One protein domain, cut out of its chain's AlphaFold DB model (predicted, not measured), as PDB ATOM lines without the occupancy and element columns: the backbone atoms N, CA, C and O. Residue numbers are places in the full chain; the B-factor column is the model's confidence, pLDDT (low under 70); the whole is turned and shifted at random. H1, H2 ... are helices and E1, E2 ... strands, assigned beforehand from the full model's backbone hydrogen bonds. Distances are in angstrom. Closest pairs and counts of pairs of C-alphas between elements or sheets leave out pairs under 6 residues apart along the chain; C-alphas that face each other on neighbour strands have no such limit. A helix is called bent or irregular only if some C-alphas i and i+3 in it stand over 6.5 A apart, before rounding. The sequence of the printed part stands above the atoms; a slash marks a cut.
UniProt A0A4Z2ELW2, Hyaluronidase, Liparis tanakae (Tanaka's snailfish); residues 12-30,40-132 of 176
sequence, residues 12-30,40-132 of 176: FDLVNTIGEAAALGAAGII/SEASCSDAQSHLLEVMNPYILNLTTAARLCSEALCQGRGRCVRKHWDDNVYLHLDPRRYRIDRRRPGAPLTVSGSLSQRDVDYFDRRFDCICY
ATOM      1  N   PHE A  12     296.194 367.442 256.417       89.38
ATOM      2  CA  PHE A  12     295.294 366.346 256.781       89.38
ATOM      3  C   PHE A  12     294.411 366.715 257.976       89.38
ATOM      4  O   PHE A  12     293.188 366.596 257.889       89.38
ATOM      5  N   ASP A  13     295.002 367.197 259.069       91.94
ATOM      6  CA  ASP A  13     294.233 367.533 260.270       91.94
ATOM      7  C   ASP A  13     293.250 368.671 259.989       91.94
ATOM      8  O   ASP A  13     292.106 368.624 260.438       91.94
ATOM      9  N   LEU A  14     293.636 369.639 259.150       95.81
ATOM     10  CA  LEU A  14     292.746 370.715 258.711       95.81
ATOM     11  C   LEU A  14     291.556 370.178 257.906       95.81
ATOM     12  O   LEU A  14     290.436 370.645 258.094       95.81
ATOM     13  N   VAL A  15     291.762 369.178 257.043       96.12
ATOM     14  CA  VAL A  15     290.681 368.514 256.295       96.12
ATOM     15  C   VAL A  15     289.702 367.817 257.231       96.12
ATOM     16  O   VAL A  15     288.499 368.021 257.096       96.12
ATOM     17  N   ASN A  16     290.205 367.071 258.209       94.62
ATOM     18  CA  ASN A  16     289.379 366.231 259.080       94.62
ATOM     19  C   ASN A  16     288.784 366.984 260.279       94.62
ATOM     20  O   ASN A  16     288.026 366.406 261.052       94.62
ATOM     21  N   THR A  17     289.104 368.269 260.438       95.25
ATOM     22  CA  THR A  17     288.526 369.137 261.471       95.25
ATOM     23  C   THR A  17     287.774 370.301 260.832       95.25
ATOM     24  O   THR A  17     286.549 370.287 260.739       95.25
ATOM     25  N   ILE A  18     288.502 371.296 260.326       97.06
ATOM     26  CA  ILE A  18     287.963 372.519 259.726       97.06
ATOM     27  C   ILE A  18     287.164 372.193 258.456       97.06
ATOM     28  O   ILE A  18     286.049 372.686 258.274       97.06
ATOM     29  N   GLY A  19     287.715 371.339 257.592       97.25
ATOM     30  CA  GLY A  19     287.055 370.883 256.371       97.25
ATOM     31  C   GLY A  19     285.775 370.112 256.655       97.25
ATOM     32  O   GLY A  19     284.761 370.365 256.008       97.25
ATOM     33  N   GLU A  20     285.811 369.222 257.642       97.56
ATOM     34  CA  GLU A  20     284.660 368.430 258.067       97.56
ATOM     35  C   GLU A  20     283.544 369.313 258.637       97.56
ATOM     36  O   GLU A  20     282.400 369.239 258.186       97.56
ATOM     37  N   ALA A  21     283.879 370.239 259.540       97.50
ATOM     38  CA  ALA A  21     282.921 371.197 260.085       97.50
ATOM     39  C   ALA A  21     282.237 372.018 258.977       97.50
ATOM     40  O   ALA A  21     281.015 372.177 258.967       97.50
ATOM     41  N   ALA A  22     283.010 372.516 258.009       97.69
ATOM     42  CA  ALA A  22     282.470 373.260 256.879       97.69
ATOM     43  C   ALA A  22     281.617 372.385 255.943       97.69
ATOM     44  O   ALA A  22     280.563 372.834 255.497       97.69
ATOM     45  N   ALA A  23     282.029 371.143 255.668       97.94
ATOM     46  CA  ALA A  23     281.258 370.204 254.854       97.94
ATOM     47  C   ALA A  23     279.909 369.863 255.501       97.94
ATOM     48  O   ALA A  23     278.914 369.729 254.794       97.94
ATOM     49  N   LEU A  24     279.842 369.805 256.831       97.38
ATOM     50  CA  LEU A  24     278.603 369.623 257.592       97.38
ATOM     51  C   LEU A  24     277.791 370.921 257.768       97.38
ATOM     52  O   LEU A  24     276.762 370.929 258.442       97.38
ATOM     53  N   GLY A  25     278.209 372.019 257.136       96.88
ATOM     54  CA  GLY A  25     277.461 373.270 257.113       96.88
ATOM     55  C   GLY A  25     277.610 374.114 258.379       96.88
ATOM     56  O   GLY A  25     276.706 374.892 258.678       96.88
ATOM     57  N   ALA A  26     278.716 374.007 259.128       97.00
ATOM     58  CA  ALA A  26     279.008 374.905 260.251       97.00
ATOM     59  C   ALA A  26     278.957 376.389 259.832       97.00
ATOM     60  O   ALA A  26     279.195 376.748 258.679       97.00
ATOM     61  N   ALA A  27     278.592 377.278 260.762       95.19
ATOM     62  CA  ALA A  27     278.495 378.719 260.478       95.19
ATOM     63  C   ALA A  27     279.874 379.395 260.431       95.19
ATOM     64  O   ALA A  27     280.042 380.435 259.800       95.19
ATOM     65  N   GLY A  28     280.846 378.800 261.114       93.94
ATOM     66  CA  GLY A  28     282.193 379.314 261.263       93.94
ATOM     67  C   GLY A  28     282.994 378.425 262.201       93.94
ATOM     68  O   GLY A  28     282.483 377.438 262.734       93.94
ATOM     69  N   ILE A  29     284.262 378.784 262.373       93.56
ATOM     70  CA  ILE A  29     285.235 378.061 263.188       93.56
ATOM     71  C   ILE A  29     285.981 379.091 264.023       93.56
ATOM     72  O   ILE A  29     286.328 380.164 263.527       93.56
ATOM     73  N   ILE A  30     286.217 378.758 265.285       94.62
ATOM     74  CA  ILE A  30     287.053 379.543 266.185       94.62
ATOM     75  C   ILE A  30     288.341 378.750 266.369       94.62
ATOM     76  O   ILE A  30     288.289 377.591 266.769       94.62
ATOM     77  N   SER A  40     307.925 382.183 273.295       95.12
ATOM     78  CA  SER A  40     309.287 382.397 272.789       95.12
ATOM     79  C   SER A  40     309.303 382.833 271.328       95.12
ATOM     80  O   SER A  40     308.367 382.559 270.575       95.12
ATOM     81  N   GLU A  41     310.397 383.474 270.901       96.12
ATOM     82  CA  GLU A  41     310.610 383.856 269.496       96.12
ATOM     83  C   GLU A  41     310.515 382.642 268.561       96.12
ATOM     84  O   GLU A  41     309.861 382.717 267.524       96.12
ATOM     85  N   ALA A  42     311.098 381.508 268.965       93.94
ATOM     86  CA  ALA A  42     311.053 380.268 268.196       93.94
ATOM     87  C   ALA A  42     309.614 379.751 268.030       93.94
ATOM     88  O   ALA A  42     309.160 379.567 266.906       93.94
ATOM     89  N   SER A  43     308.868 379.606 269.133       92.00
ATOM     90  CA  SER A  43     307.480 379.121 269.083       92.00
ATOM     91  C   SER A  43     306.565 380.060 268.289       92.00
ATOM     92  O   SER A  43     305.764 379.618 267.467       92.00
ATOM     93  N   CYS A  44     306.729 381.372 268.469       93.44
ATOM     94  CA  CYS A  44     305.959 382.368 267.730       93.44
ATOM     95  C   CYS A  44     306.270 382.326 266.222       93.44
ATOM     96  O   CYS A  44     305.357 382.403 265.399       93.44
ATOM     97  N   SER A  45     307.542 382.150 265.849       94.50
ATOM     98  CA  SER A  45     307.972 382.005 264.453       94.50
ATOM     99  C   SER A  45     307.424 380.726 263.805       94.50
ATOM    100  O   SER A  45     306.977 380.759 262.653       94.50
ATOM    101  N   ASP A  46     307.396 379.612 264.539       91.88
ATOM    102  CA  ASP A  46     306.820 378.348 264.068       91.88
ATOM    103  C   ASP A  46     305.304 378.475 263.868       91.88
ATOM    104  O   ASP A  46     304.773 378.104 262.816       91.88
ATOM    105  N   ALA A  47     304.608 379.092 264.828       91.31
ATOM    106  CA  ALA A  47     303.181 379.379 264.724       91.31
ATOM    107  C   ALA A  47     302.878 380.301 263.532       91.31
ATOM    108  O   ALA A  47     301.979 380.025 262.734       91.31
ATOM    109  N   GLN A  48     303.659 381.372 263.355       92.56
ATOM    110  CA  GLN A  48     303.534 382.276 262.215       92.56
ATOM    111  C   GLN A  48     303.724 381.533 260.886       92.56
ATOM    112  O   GLN A  48     302.928 381.722 259.963       92.56
ATOM    113  N   SER A  49     304.739 380.678 260.788       91.94
ATOM    114  CA  SER A  49     305.017 379.896 259.580       91.94
ATOM    115  C   SER A  49     303.871 378.931 259.275       91.94
ATOM    116  O   SER A  49     303.356 378.922 258.156       91.94
ATOM    117  N   HIS A  50     303.365 378.211 260.284       91.56
ATOM    118  CA  HIS A  50     302.207 377.328 260.126       91.56
ATOM    119  C   HIS A  50     300.966 378.084 259.624       91.56
ATOM    120  O   HIS A  50     300.304 377.653 258.672       91.56
ATOM    121  N   LEU A  51     300.670 379.248 260.210       91.31
ATOM    122  CA  LEU A  51     299.567 380.099 259.768       91.31
ATOM    123  C   LEU A  51     299.750 380.535 258.311       91.31
ATOM    124  O   LEU A  51     298.827 380.420 257.506       91.31
ATOM    125  N   LEU A  52     300.927 381.046 257.953       91.31
ATOM    126  CA  LEU A  52     301.165 381.654 256.645       91.31
ATOM    127  C   LEU A  52     301.286 380.647 255.501       91.31
ATOM    128  O   LEU A  52     300.909 381.001 254.378       91.31
ATOM    129  N   GLU A  53     301.818 379.457 255.769       89.50
ATOM    130  CA  GLU A  53     302.167 378.458 254.753       89.50
ATOM    131  C   GLU A  53     301.147 377.322 254.650       89.50
ATOM    132  O   GLU A  53     300.956 376.773 253.564       89.50
ATOM    133  N   VAL A  54     300.450 376.999 255.743       92.31
ATOM    134  CA  VAL A  54     299.543 375.844 255.802       92.31
ATOM    135  C   VAL A  54     298.101 376.285 256.032       92.31
ATOM    136  O   VAL A  54     297.241 376.062 255.174       92.31
ATOM    137  N   MET A  55     297.830 376.947 257.159       93.69
ATOM    138  CA  MET A  55     296.458 377.199 257.603       93.69
ATOM    139  C   MET A  55     295.745 378.257 256.752       93.69
ATOM    140  O   MET A  55     294.638 378.016 256.272       93.69
ATOM    141  N   ASN A  56     296.367 379.413 256.505       94.50
ATOM    142  CA  ASN A  56     295.735 380.505 255.757       94.50
ATOM    143  C   ASN A  56     295.409 380.124 254.299       94.50
ATOM    144  O   ASN A  56     294.289 380.405 253.860       94.50
ATOM    145  N   PRO A  57     296.306 379.463 253.533       95.06
ATOM    146  CA  PRO A  57     295.959 378.956 252.204       95.06
ATOM    147  C   PRO A  57     294.803 377.951 252.227       95.06
ATOM    148  O   PRO A  57     293.922 378.015 251.367       95.06
ATOM    149  N   TYR A  58     294.769 377.060 253.224       96.44
ATOM    150  CA  TYR A  58     293.688 376.091 253.387       96.44
ATOM    151  C   TYR A  58     292.344 376.766 253.699       96.44
ATOM    152  O   TYR A  58     291.339 376.477 253.048       96.44
ATOM    153  N   ILE A  59     292.322 377.714 254.640       96.38
ATOM    154  CA  ILE A  59     291.117 378.483 254.980       96.38
ATOM    155  C   ILE A  59     290.610 379.242 253.754       96.38
ATOM    156  O   ILE A  59     289.409 379.239 253.490       96.38
ATOM    157  N   LEU A  60     291.496 379.863 252.971       96.94
ATOM    158  CA  LEU A  60     291.090 380.584 251.765       96.94
ATOM    159  C   LEU A  60     290.512 379.643 250.695       96.94
ATOM    160  O   LEU A  60     289.510 379.985 250.066       96.94
ATOM    161  N   ASN A  61     291.100 378.454 250.520       97.62
ATOM    162  CA  ASN A  61     290.563 377.395 249.661       97.62
ATOM    163  C   ASN A  61     289.128 377.028 250.080       97.62
ATOM    164  O   ASN A  61     288.184 377.143 249.297       97.62
ATOM    165  N   LEU A  62     288.969 376.672 251.352       97.19
ATOM    166  CA  LEU A  62     287.715 376.211 251.934       97.19
ATOM    167  C   LEU A  62     286.612 377.275 251.892       97.19
ATOM    168  O   LEU A  62     285.511 377.029 251.403       97.19
ATOM    169  N   THR A  63     286.907 378.480 252.375       98.06
ATOM    170  CA  THR A  63     285.929 379.577 252.452       98.06
ATOM    171  C   THR A  63     285.503 380.063 251.071       98.06
ATOM    172  O   THR A  63     284.322 380.348 250.857       98.06
ATOM    173  N   THR A  64     286.420 380.089 250.098       98.38
ATOM    174  CA  THR A  64     286.069 380.431 248.714       98.38
ATOM    175  C   THR A  64     285.169 379.362 248.100       98.38
ATOM    176  O   THR A  64     284.166 379.711 247.480       98.38
ATOM    177  N   ALA A  65     285.469 378.075 248.295       98.38
ATOM    178  CA  ALA A  65     284.626 376.984 247.809       98.38
ATOM    179  C   ALA A  65     283.230 376.996 248.455       98.38
ATOM    180  O   ALA A  65     282.229 376.857 247.753       98.38
ATOM    181  N   ALA A  66     283.146 377.242 249.766       98.44
ATOM    182  CA  ALA A  66     281.879 377.372 250.482       98.44
ATOM    183  C   ALA A  66     281.031 378.542 249.952       98.44
ATOM    184  O   ALA A  66     279.835 378.370 249.702       98.44
ATOM    185  N   ARG A  67     281.651 379.707 249.707       98.50
ATOM    186  CA  ARG A  67     280.984 380.866 249.088       98.50
ATOM    187  C   ARG A  67     280.462 380.530 247.692       98.50
ATOM    188  O   ARG A  67     279.295 380.772 247.405       98.50
ATOM    189  N   LEU A  68     281.306 379.946 246.842       98.50
ATOM    190  CA  LEU A  68     280.931 379.566 245.479       98.50
ATOM    191  C   LEU A  68     279.787 378.548 245.464       98.50
ATOM    192  O   LEU A  68     278.873 378.675 244.656       98.50
ATOM    193  N   CYS A  69     279.805 377.574 246.372       98.62
ATOM    194  CA  CYS A  69     278.720 376.612 246.516       98.62
ATOM    195  C   CYS A  69     277.414 377.292 246.960       98.62
ATOM    196  O   CYS A  69     276.360 377.045 246.375       98.62
ATOM    197  N   SER A  70     277.483 378.201 247.940       98.50
ATOM    198  CA  SER A  70     276.330 378.991 248.390       98.50
ATOM    199  C   SER A  70     275.711 379.798 247.246       98.50
ATOM    200  O   SER A  70     274.495 379.763 247.054       98.50
ATOM    201  N   GLU A  71     276.529 380.475 246.441       98.25
ATOM    202  CA  GLU A  71     276.080 381.230 245.265       98.25
ATOM    203  C   GLU A  71     275.477 380.309 244.192       98.25
ATOM    204  O   GLU A  71     274.421 380.616 243.638       98.25
ATOM    205  N   ALA A  72     276.122 379.170 243.926       98.00
ATOM    206  CA  ALA A  72     275.750 378.248 242.859       98.00
ATOM    207  C   ALA A  72     274.507 377.399 243.154       98.00
ATOM    208  O   ALA A  72     273.769 377.081 242.225       98.00
ATOM    209  N   LEU A  73     274.298 376.986 244.408       98.12
ATOM    210  CA  LEU A  73     273.211 376.078 244.791       98.12
ATOM    211  C   LEU A  73     272.159 376.726 245.676       98.12
ATOM    212  O   LEU A  73     270.993 376.350 245.596       98.12
ATOM    213  N   CYS A  74     272.563 377.656 246.539       98.19
ATOM    214  CA  CYS A  74     271.720 378.195 247.605       98.19
ATOM    215  C   CYS A  74     271.373 379.674 247.382       98.19
ATOM    216  O   CYS A  74     270.909 380.345 248.303       98.19
ATOM    217  N   GLN A  75     271.626 380.203 246.176       97.12
ATOM    218  CA  GLN A  75     271.359 381.592 245.775       97.12
ATOM    219  C   GLN A  75     272.026 382.642 246.681       97.12
ATOM    220  O   GLN A  75     271.522 383.757 246.807       97.12
ATOM    221  N   GLY A  76     273.108 382.283 247.375       97.25
ATOM    222  CA  GLY A  76     273.729 383.125 248.401       97.25
ATOM    223  C   GLY A  76     272.897 383.284 249.686       97.25
ATOM    224  O   GLY A  76     273.245 384.092 250.541       97.25
ATOM    225  N   ARG A  77     271.797 382.534 249.840       97.75
ATOM    226  CA  ARG A  77     270.840 382.607 250.966       97.75
ATOM    227  C   ARG A  77     270.871 381.369 251.866       97.75
ATOM    228  O   ARG A  77     269.929 381.108 252.612       97.75
ATOM    229  N   GLY A  78     271.935 380.579 251.774       97.81
ATOM    230  CA  GLY A  78     272.120 379.387 252.591       97.81
ATOM    231  C   GLY A  78     273.542 378.852 252.531       97.81
ATOM    232  O   GLY A  78     274.347 379.281 251.704       97.81
ATOM    233  N   ARG A  79     273.846 377.899 253.408       97.88
ATOM    234  CA  ARG A  79     275.119 377.170 253.442       97.88
ATOM    235  C   ARG A  79     274.975 375.845 252.722       97.88
ATOM    236  O   ARG A  79     273.941 375.193 252.845       97.88
ATOM    237  N   CYS A  80     276.034 375.430 252.039       98.38
ATOM    238  CA  CYS A  80     276.112 374.070 251.541       98.38
ATOM    239  C   CYS A  80     276.384 373.091 252.688       98.38
ATOM    240  O   CYS A  80     277.251 373.349 253.519       98.38
ATOM    241  N   VAL A  81     275.660 371.977 252.706       98.25
ATOM    242  CA  VAL A  81     275.839 370.852 253.629       98.25
ATOM    243  C   VAL A  81     276.015 369.572 252.825       98.25
ATOM    244  O   VAL A  81     275.363 369.383 251.802       98.25
ATOM    245  N   ARG A  82     276.928 368.697 253.228       98.19
ATOM    246  CA  ARG A  82     277.165 367.419 252.562       98.19
ATOM    247  C   ARG A  82     275.900 366.565 252.644       98.19
ATOM    248  O   ARG A  82     275.294 366.461 253.705       98.19
ATOM    249  N   LYS A  83     275.494 365.962 251.523       97.81
ATOM    250  CA  LYS A  83     274.251 365.168 251.462       97.81
ATOM    251  C   LYS A  83     274.290 363.933 252.360       97.81
ATOM    252  O   LYS A  83     273.284 363.596 252.976       97.81
ATOM    253  N   HIS A  84     275.443 363.274 252.423       97.00
ATOM    254  CA  HIS A  84     275.679 362.114 253.275       97.00
ATOM    255  C   HIS A  84     276.757 362.460 254.297       97.00
ATOM    256  O   HIS A  84     277.852 362.903 253.951       97.00
ATOM    257  N   TRP A  85     276.430 362.322 255.576       92.38
ATOM    258  CA  TRP A  85     277.310 362.768 256.654       92.38
ATOM    259  C   TRP A  85     278.599 361.938 256.747       92.38
ATOM    260  O   TRP A  85     279.569 362.434 257.297       92.38
ATOM    261  N   ASP A  86     278.642 360.731 256.188       93.31
ATOM    262  CA  ASP A  86     279.776 359.799 256.202       93.31
ATOM    263  C   ASP A  86     280.569 359.761 254.881       93.31
ATOM    264  O   ASP A  86     281.588 359.076 254.775       93.31
ATOM    265  N   ASP A  87     280.144 360.529 253.872       95.94
ATOM    266  CA  ASP A  87     280.860 360.653 252.604       95.94
ATOM    267  C   ASP A  87     282.191 361.400 252.781       95.94
ATOM    268  O   ASP A  87     282.243 362.502 253.324       95.94
ATOM    269  N   ASN A  88     283.273 360.877 252.198       94.38
ATOM    270  CA  ASN A  88     284.590 361.527 252.221       94.38
ATOM    271  C   ASN A  88     284.692 362.664 251.181       94.38
ATOM    272  O   ASN A  88     285.394 362.557 250.169       94.38
ATOM    273  N   VAL A  89     283.910 363.728 251.377       95.31
ATOM    274  CA  VAL A  89     283.758 364.847 250.436       95.31
ATOM    275  C   VAL A  89     283.807 366.176 251.177       95.31
ATOM    276  O   VAL A  89     283.115 366.360 252.173       95.31
ATOM    277  N   TYR A  90     284.581 367.128 250.653       96.19
ATOM    278  CA  TYR A  90     284.805 368.431 251.281       96.19
ATOM    279  C   TYR A  90     284.594 369.586 250.296       96.19
ATOM    280  O   TYR A  90     284.601 369.403 249.073       96.19
ATOM    281  N   LEU A  91     284.396 370.787 250.845       96.25
ATOM    282  CA  LEU A  91     284.279 372.035 250.091       96.25
ATOM    283  C   LEU A  91     285.675 372.592 249.779       96.25
ATOM    284  O   LEU A  91     286.150 373.501 250.446       96.25
ATOM    285  N   HIS A  92     286.344 372.062 248.757       96.56
ATOM    286  CA  HIS A  92     287.612 372.611 248.253       96.56
ATOM    287  C   HIS A  92     287.484 373.049 246.795       96.56
ATOM    288  O   HIS A  92     286.698 372.495 246.027       96.56
ATOM    289  N   LEU A  93     288.268 374.054 246.414       95.81
ATOM    290  CA  LEU A  93     288.440 374.498 245.038       95.81
ATOM    291  C   LEU A  93     289.146 373.413 244.215       95.81
ATOM    292  O   LEU A  93     290.093 372.786 244.690       95.81
ATOM    293  N   ASP A  94     288.739 373.235 242.954       93.88
ATOM    294  CA  ASP A  94     289.463 372.365 242.020       93.88
ATOM    295  C   ASP A  94     290.829 373.002 241.679       93.88
ATOM    296  O   ASP A  94     290.862 374.063 241.037       93.88
ATOM    297  N   PRO A  95     291.964 372.370 242.035       92.81
ATOM    298  CA  PRO A  95     293.297 372.935 241.810       92.81
ATOM    299  C   PRO A  95     293.646 373.103 240.323       92.81
ATOM    300  O   PRO A  95     294.603 373.792 239.981       92.81
ATOM    301  N   ARG A  96     292.876 372.496 239.410       91.94
ATOM    302  CA  ARG A  96     293.047 372.673 237.958       91.94
ATOM    303  C   ARG A  96     292.438 373.975 237.441       91.94
ATOM    304  O   ARG A  96     292.732 374.374 236.318       91.94
ATOM    305  N   ARG A  97     291.549 374.601 238.216       90.88
ATOM    306  CA  ARG A  97     290.783 375.793 237.816       90.88
ATOM    307  C   ARG A  97     291.095 377.015 238.656       90.88
ATOM    308  O   ARG A  97     290.994 378.135 238.156       90.88
ATOM    309  N   TYR A  98     291.420 376.786 239.918       95.12
ATOM    310  CA  TYR A  98     291.707 377.841 240.863       95.12
ATOM    311  C   TYR A  98     293.166 377.790 241.266       95.12
ATOM    312  O   TYR A  98     293.731 376.723 241.500       95.12
ATOM    313  N   ARG A  99     293.769 378.966 241.381       95.94
ATOM    314  CA  ARG A  99     295.104 379.131 241.939       95.94
ATOM    315  C   ARG A  99     295.031 380.074 243.117       95.94
ATOM    316  O   ARG A  99     294.525 381.186 242.987       95.94
ATOM    317  N   ILE A 100     295.569 379.608 244.235       94.12
ATOM    318  CA  ILE A 100     295.813 380.425 245.413       94.12
ATOM    319  C   ILE A 100     297.267 380.849 245.353       94.12
ATOM    320  O   ILE A 100     298.162 380.005 245.322       94.12
ATOM    321  N   ASP A 101     297.499 382.148 245.293       93.44
ATOM    322  CA  ASP A 101     298.838 382.692 245.188       93.44
ATOM    323  C   ASP A 101     299.027 383.929 246.056       93.44
ATOM    324  O   ASP A 101     298.094 384.625 246.456       93.44
ATOM    325  N   ARG A 102     300.294 384.183 246.370       91.31
ATOM    326  CA  ARG A 102     300.737 385.403 247.022       91.31
ATOM    327  C   ARG A 102     301.630 386.137 246.036       91.31
ATOM    328  O   ARG A 102     302.676 385.625 245.650       91.31
ATOM    329  N   ARG A 103     301.236 387.347 245.628       89.44
ATOM    330  CA  ARG A 103     301.982 388.095 244.600       89.44
ATOM    331  C   ARG A 103     303.413 388.429 245.019       89.44
ATOM    332  O   ARG A 103     304.288 388.491 244.160       89.44
ATOM    333  N   ARG A 104     303.631 388.713 246.308       90.56
ATOM    334  CA  ARG A 104     304.929 389.057 246.916       90.56
ATOM    335  C   ARG A 104     304.939 388.670 248.400       90.56
ATOM    336  O   ARG A 104     303.861 388.656 248.994       90.56
ATOM    337  N   PRO A 105     306.103 388.417 249.023       86.31
ATOM    338  CA  PRO A 105     306.188 388.216 250.470       86.31
ATOM    339  C   PRO A 105     305.457 389.329 251.238       86.31
ATOM    340  O   PRO A 105     305.560 390.499 250.876       86.31
ATOM    341  N   GLY A 106     304.658 388.955 252.238       84.38
ATOM    342  CA  GLY A 106     303.834 389.887 253.020       84.38
ATOM    343  C   GLY A 106     302.538 390.376 252.353       84.38
ATOM    344  O   GLY A 106     301.710 390.979 253.030       84.38
ATOM    345  N   ALA A 107     302.303 390.106 251.064       90.88
ATOM    346  CA  ALA A 107     301.032 390.449 250.424       90.88
ATOM    347  C   ALA A 107     299.889 389.507 250.868       90.88
ATOM    348  O   ALA A 107     300.142 388.339 251.197       90.88
ATOM    349  N   PRO A 108     298.622 389.964 250.821       92.94
ATOM    350  CA  PRO A 108     297.470 389.088 251.005       92.94
ATOM    351  C   PRO A 108     297.452 387.947 249.981       92.94
ATOM    352  O   PRO A 108     297.898 388.111 248.842       92.94
ATOM    353  N   LEU A 109     296.919 386.796 250.392       94.75
ATOM    354  CA  LEU A 109     296.631 385.694 249.477       94.75
ATOM    355  C   LEU A 109     295.480 386.088 248.546       94.75
ATOM    356  O   LEU A 109     294.503 386.700 248.978       94.75
ATOM    357  N   THR A 110     295.590 385.711 247.278       95.69
ATOM    358  CA  THR A 110     294.553 385.916 246.269       95.69
ATOM    359  C   THR A 110     294.126 384.594 245.659       95.69
ATOM    360  O   THR A 110     294.922 383.666 245.548       95.69
ATOM    361  N   VAL A 111     292.857 384.513 245.254       96.69
ATOM    362  CA  VAL A 111     292.340 383.397 244.460       96.69
ATOM    363  C   VAL A 111     292.108 383.887 243.039       96.69
ATOM    364  O   VAL A 111     291.384 384.857 242.822       96.69
ATOM    365  N   SER A 112     292.709 383.207 242.071       95.56
ATOM    366  CA  SER A 112     292.413 383.366 240.647       95.56
ATOM    367  C   SER A 112     291.670 382.135 240.131       95.56
ATOM    368  O   SER A 112     291.857 381.039 240.653       95.56
ATOM    369  N   GLY A 113     290.807 382.322 239.135       94.38
ATOM    370  CA  GLY A 113     289.902 381.291 238.622       94.38
ATOM    371  C   GLY A 113     288.466 381.805 238.531       94.38
ATOM    372  O   GLY A 113     288.168 382.934 238.922       94.38
ATOM    373  N   SER A 114     287.569 380.985 237.994       93.12
ATOM    374  CA  SER A 114     286.148 381.322 237.866       93.12
ATOM    375  C   SER A 114     285.267 380.084 237.985       93.12
ATOM    376  O   SER A 114     285.669 378.986 237.578       93.12
ATOM    377  N   LEU A 115     284.057 380.284 238.517       94.25
ATOM    378  CA  LEU A 115     283.028 379.252 238.617       94.25
ATOM    379  C   LEU A 115     282.675 378.716 237.229       94.25
ATOM    380  O   LEU A 115     282.442 379.484 236.296       94.25
ATOM    381  N   SER A 116     282.623 377.396 237.095       94.00
ATOM    382  CA  SER A 116     282.143 376.722 235.889       94.00
ATOM    383  C   SER A 116     280.963 375.826 236.132       94.00
ATOM    384  O   SER A 116     280.718 375.401 237.255       94.00
ATOM    385  N   GLN A 117     280.319 375.430 235.034       94.81
ATOM    386  CA  GLN A 117     279.297 374.398 235.071       94.81
ATOM    387  C   GLN A 117     279.795 373.113 235.747       94.81
ATOM    388  O   GLN A 117     279.075 372.548 236.553       94.81
ATOM    389  N   ARG A 118     281.056 372.701 235.535       94.38
ATOM    390  CA  ARG A 118     281.621 371.518 236.210       94.38
ATOM    391  C   ARG A 118     281.652 371.668 237.733       94.38
ATOM    392  O   ARG A 118     281.401 370.688 238.431       94.38
ATOM    393  N   ASP A 119     281.979 372.861 238.227       95.69
ATOM    394  CA  ASP A 119     281.978 373.149 239.664       95.69
ATOM    395  C   ASP A 119     280.545 373.094 240.205       95.69
ATOM    396  O   ASP A 119     280.296 372.439 241.215       95.69
ATOM    397  N   VAL A 120     279.589 373.696 239.487       97.50
ATOM    398  CA  VAL A 120     278.169 373.641 239.859       97.50
ATOM    399  C   VAL A 120     277.660 372.202 239.892       97.50
ATOM    400  O   VAL A 120     277.056 371.798 240.881       97.50
ATOM    401  N   ASP A 121     277.961 371.399 238.871       96.88
ATOM    402  CA  ASP A 121     277.548 369.998 238.815       96.88
ATOM    403  C   ASP A 121     278.196 369.172 239.941       96.88
ATOM    404  O   ASP A 121     277.599 368.225 240.454       96.88
ATOM    405  N   TYR A 122     279.442 369.485 240.321       96.56
ATOM    406  CA  TYR A 122     280.103 368.849 241.463       96.56
ATOM    407  C   TYR A 122     279.383 369.182 242.768       96.56
ATOM    408  O   TYR A 122     279.068 368.264 243.532       96.56
ATOM    409  N   PHE A 123     279.079 370.463 242.992       97.88
ATOM    410  CA  PHE A 123     278.330 370.892 244.163       97.88
ATOM    411  C   PHE A 123     276.953 370.228 244.199       97.88
ATOM    412  O   PHE A 123     276.616 369.603 245.200       97.88
ATOM    413  N   ASP A 124     276.183 370.296 243.111       98.00
ATOM    414  CA  ASP A 124     274.816 369.769 243.052       98.00
ATOM    415  C   ASP A 124     274.767 368.268 243.349       98.00
ATOM    416  O   ASP A 124     273.881 367.802 244.068       98.00
ATOM    417  N   ARG A 125     275.760 367.501 242.878       97.88
ATOM    418  CA  ARG A 125     275.849 366.064 243.165       97.88
ATOM    419  C   ARG A 125     276.102 365.763 244.639       97.88
ATOM    420  O   ARG A 125     275.530 364.797 245.137       97.88
ATOM    421  N   ARG A 126     276.939 366.545 245.329       98.19
ATOM    422  CA  ARG A 126     277.490 366.187 246.652       98.19
ATOM    423  C   ARG A 126     276.911 366.971 247.832       98.19
ATOM    424  O   ARG A 126     277.014 366.504 248.965       98.19
ATOM    425  N   PHE A 127     276.285 368.120 247.582       98.50
ATOM    426  CA  PHE A 127     275.830 369.040 248.622       98.50
ATOM    427  C   PHE A 127     274.349 369.428 248.482       98.50
ATOM    428  O   PHE A 127     273.774 369.477 247.385       98.50
ATOM    429  N   ASP A 128     273.732 369.710 249.625       97.88
ATOM    430  CA  ASP A 128     272.430 370.349 249.777       97.88
ATOM    431  C   ASP A 128     272.527 371.720 250.458       97.88
ATOM    432  O   ASP A 128     273.623 372.167 250.774       97.88
ATOM    433  N   CYS A 129     271.403 372.408 250.648       98.25
ATOM    434  CA  CYS A 129     271.342 373.742 251.234       98.25
ATOM    435  C   CYS A 129     270.664 373.737 252.607       98.25
ATOM    436  O   CYS A 129     269.531 373.283 252.746       98.25
ATOM    437  N   ILE A 130     271.311 374.363 253.591       97.06
ATOM    438  CA  ILE A 130     270.663 374.869 254.808       97.06
ATOM    439  C   ILE A 130     270.421 376.364 254.602       97.06
ATOM    440  O   ILE A 130     271.370 377.152 254.582       97.06
ATOM    441  N   CYS A 131     269.162 376.755 254.422       97.81
ATOM    442  CA  CYS A 131     268.777 378.142 254.163       97.81
ATOM    443  C   CYS A 131     268.801 378.987 255.443       97.81
ATOM    444  O   CYS A 131     268.553 378.473 256.532       97.81
ATOM    445  N   TYR A 132     269.134 380.273 255.316       96.44
ATOM    446  CA  TYR A 132     269.180 381.196 256.459       96.44
ATOM    447  C   TYR A 132     267.792 381.622 256.940       96.44
ATOM    448  O   TYR A 132     267.612 381.879 258.126       96.44
TER     449      TYR A 132
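What this domain is: This is residues 12 to 30 and 40 to 132 of the 176 residues of the protein "Hyaluronidase" of Liparis tanakae (Tanaka's snailfish) (UniProt A0A4Z2ELW2). One long bent helix, H2, runs the length of the domain, and its arm H2b makes the core. H1 packs side by side with H2b, the two-stranded sheet E1 E4 and H3 pack round its far end, and the small hairpin E2 E3 packs near its start, while residues 40 to 50 stick out. The 112 printed residues hold three named helices and four named strands in the order H1 H2 E1 E2 E3 H3 E4, class mixed, both sheets antiparallel. The whole is compact, with a radius of gyration of the C-alphas of 15.2 A, yet elongated, spanning 46 by 28 by 24 A.

Where its parts are: E1 is residues 78 to 82 and E4 127 to 131, ending at C-alpha 131 (268.777, 378.142, 254.163). H2, residues 41 to 73, was assigned as one helix by its hydrogen bonds but is bent, with C-alphas 53 and 56 6.8 A apart; H2a is residues 41 to 53, 17.8 A, and H2b 56 to 73, 25.4 A. H1 is residues 12 to 23, 14.7 A, from C-alpha 12 (295.294, 366.346, 256.781). H3 is residues 117 to 126, 14.3 A; E2 is 99 to 102 and E3 109 to 112.

How they stand to each other: E1 and E4 are antiparallel, with N 79 and O 130 2.8 A apart, within hydrogen-bond range. The C-alphas of Ser 70 in H2b and Arg 79 in E1 are their closest, 5.5 A. H2b, with residues 69 to 73 alone, touches H3, about perpendicular at 90 degrees; the closest C-alphas, Ala 72 and Val 120, are 6.0 A apart. H2b, with residues 58 to 66 alone, touches H1 at a shallow tilt of 26 degrees, the same way; the closest C-alphas, Gly 19 and Leu 62, are 7.0 A apart. In the antiparallel hairpin E2 and E3, N 101 and O 110 are 3.0 A apart, within range; the closest C-alphas of H2b and E2, Pro 57 and Ile 100, are 6.9 A apart. H2a and H2b stand at a shallow tilt of 31 degrees. Every O i to N i+4 pair is within hydrogen-bond range in H2a, H2b and H3, and 7 of 8 in H1.

The domain as a whole: The farthest C-alphas, Ser 40 and Gln 117, are 48.8 A apart. Residues 31 to 39 are not printed, and C-alphas 30 and 40 are 23.4 A apart across the cut. The link from E1 to E2 is long, 16 residues. No printed residue has pLDDT under 70.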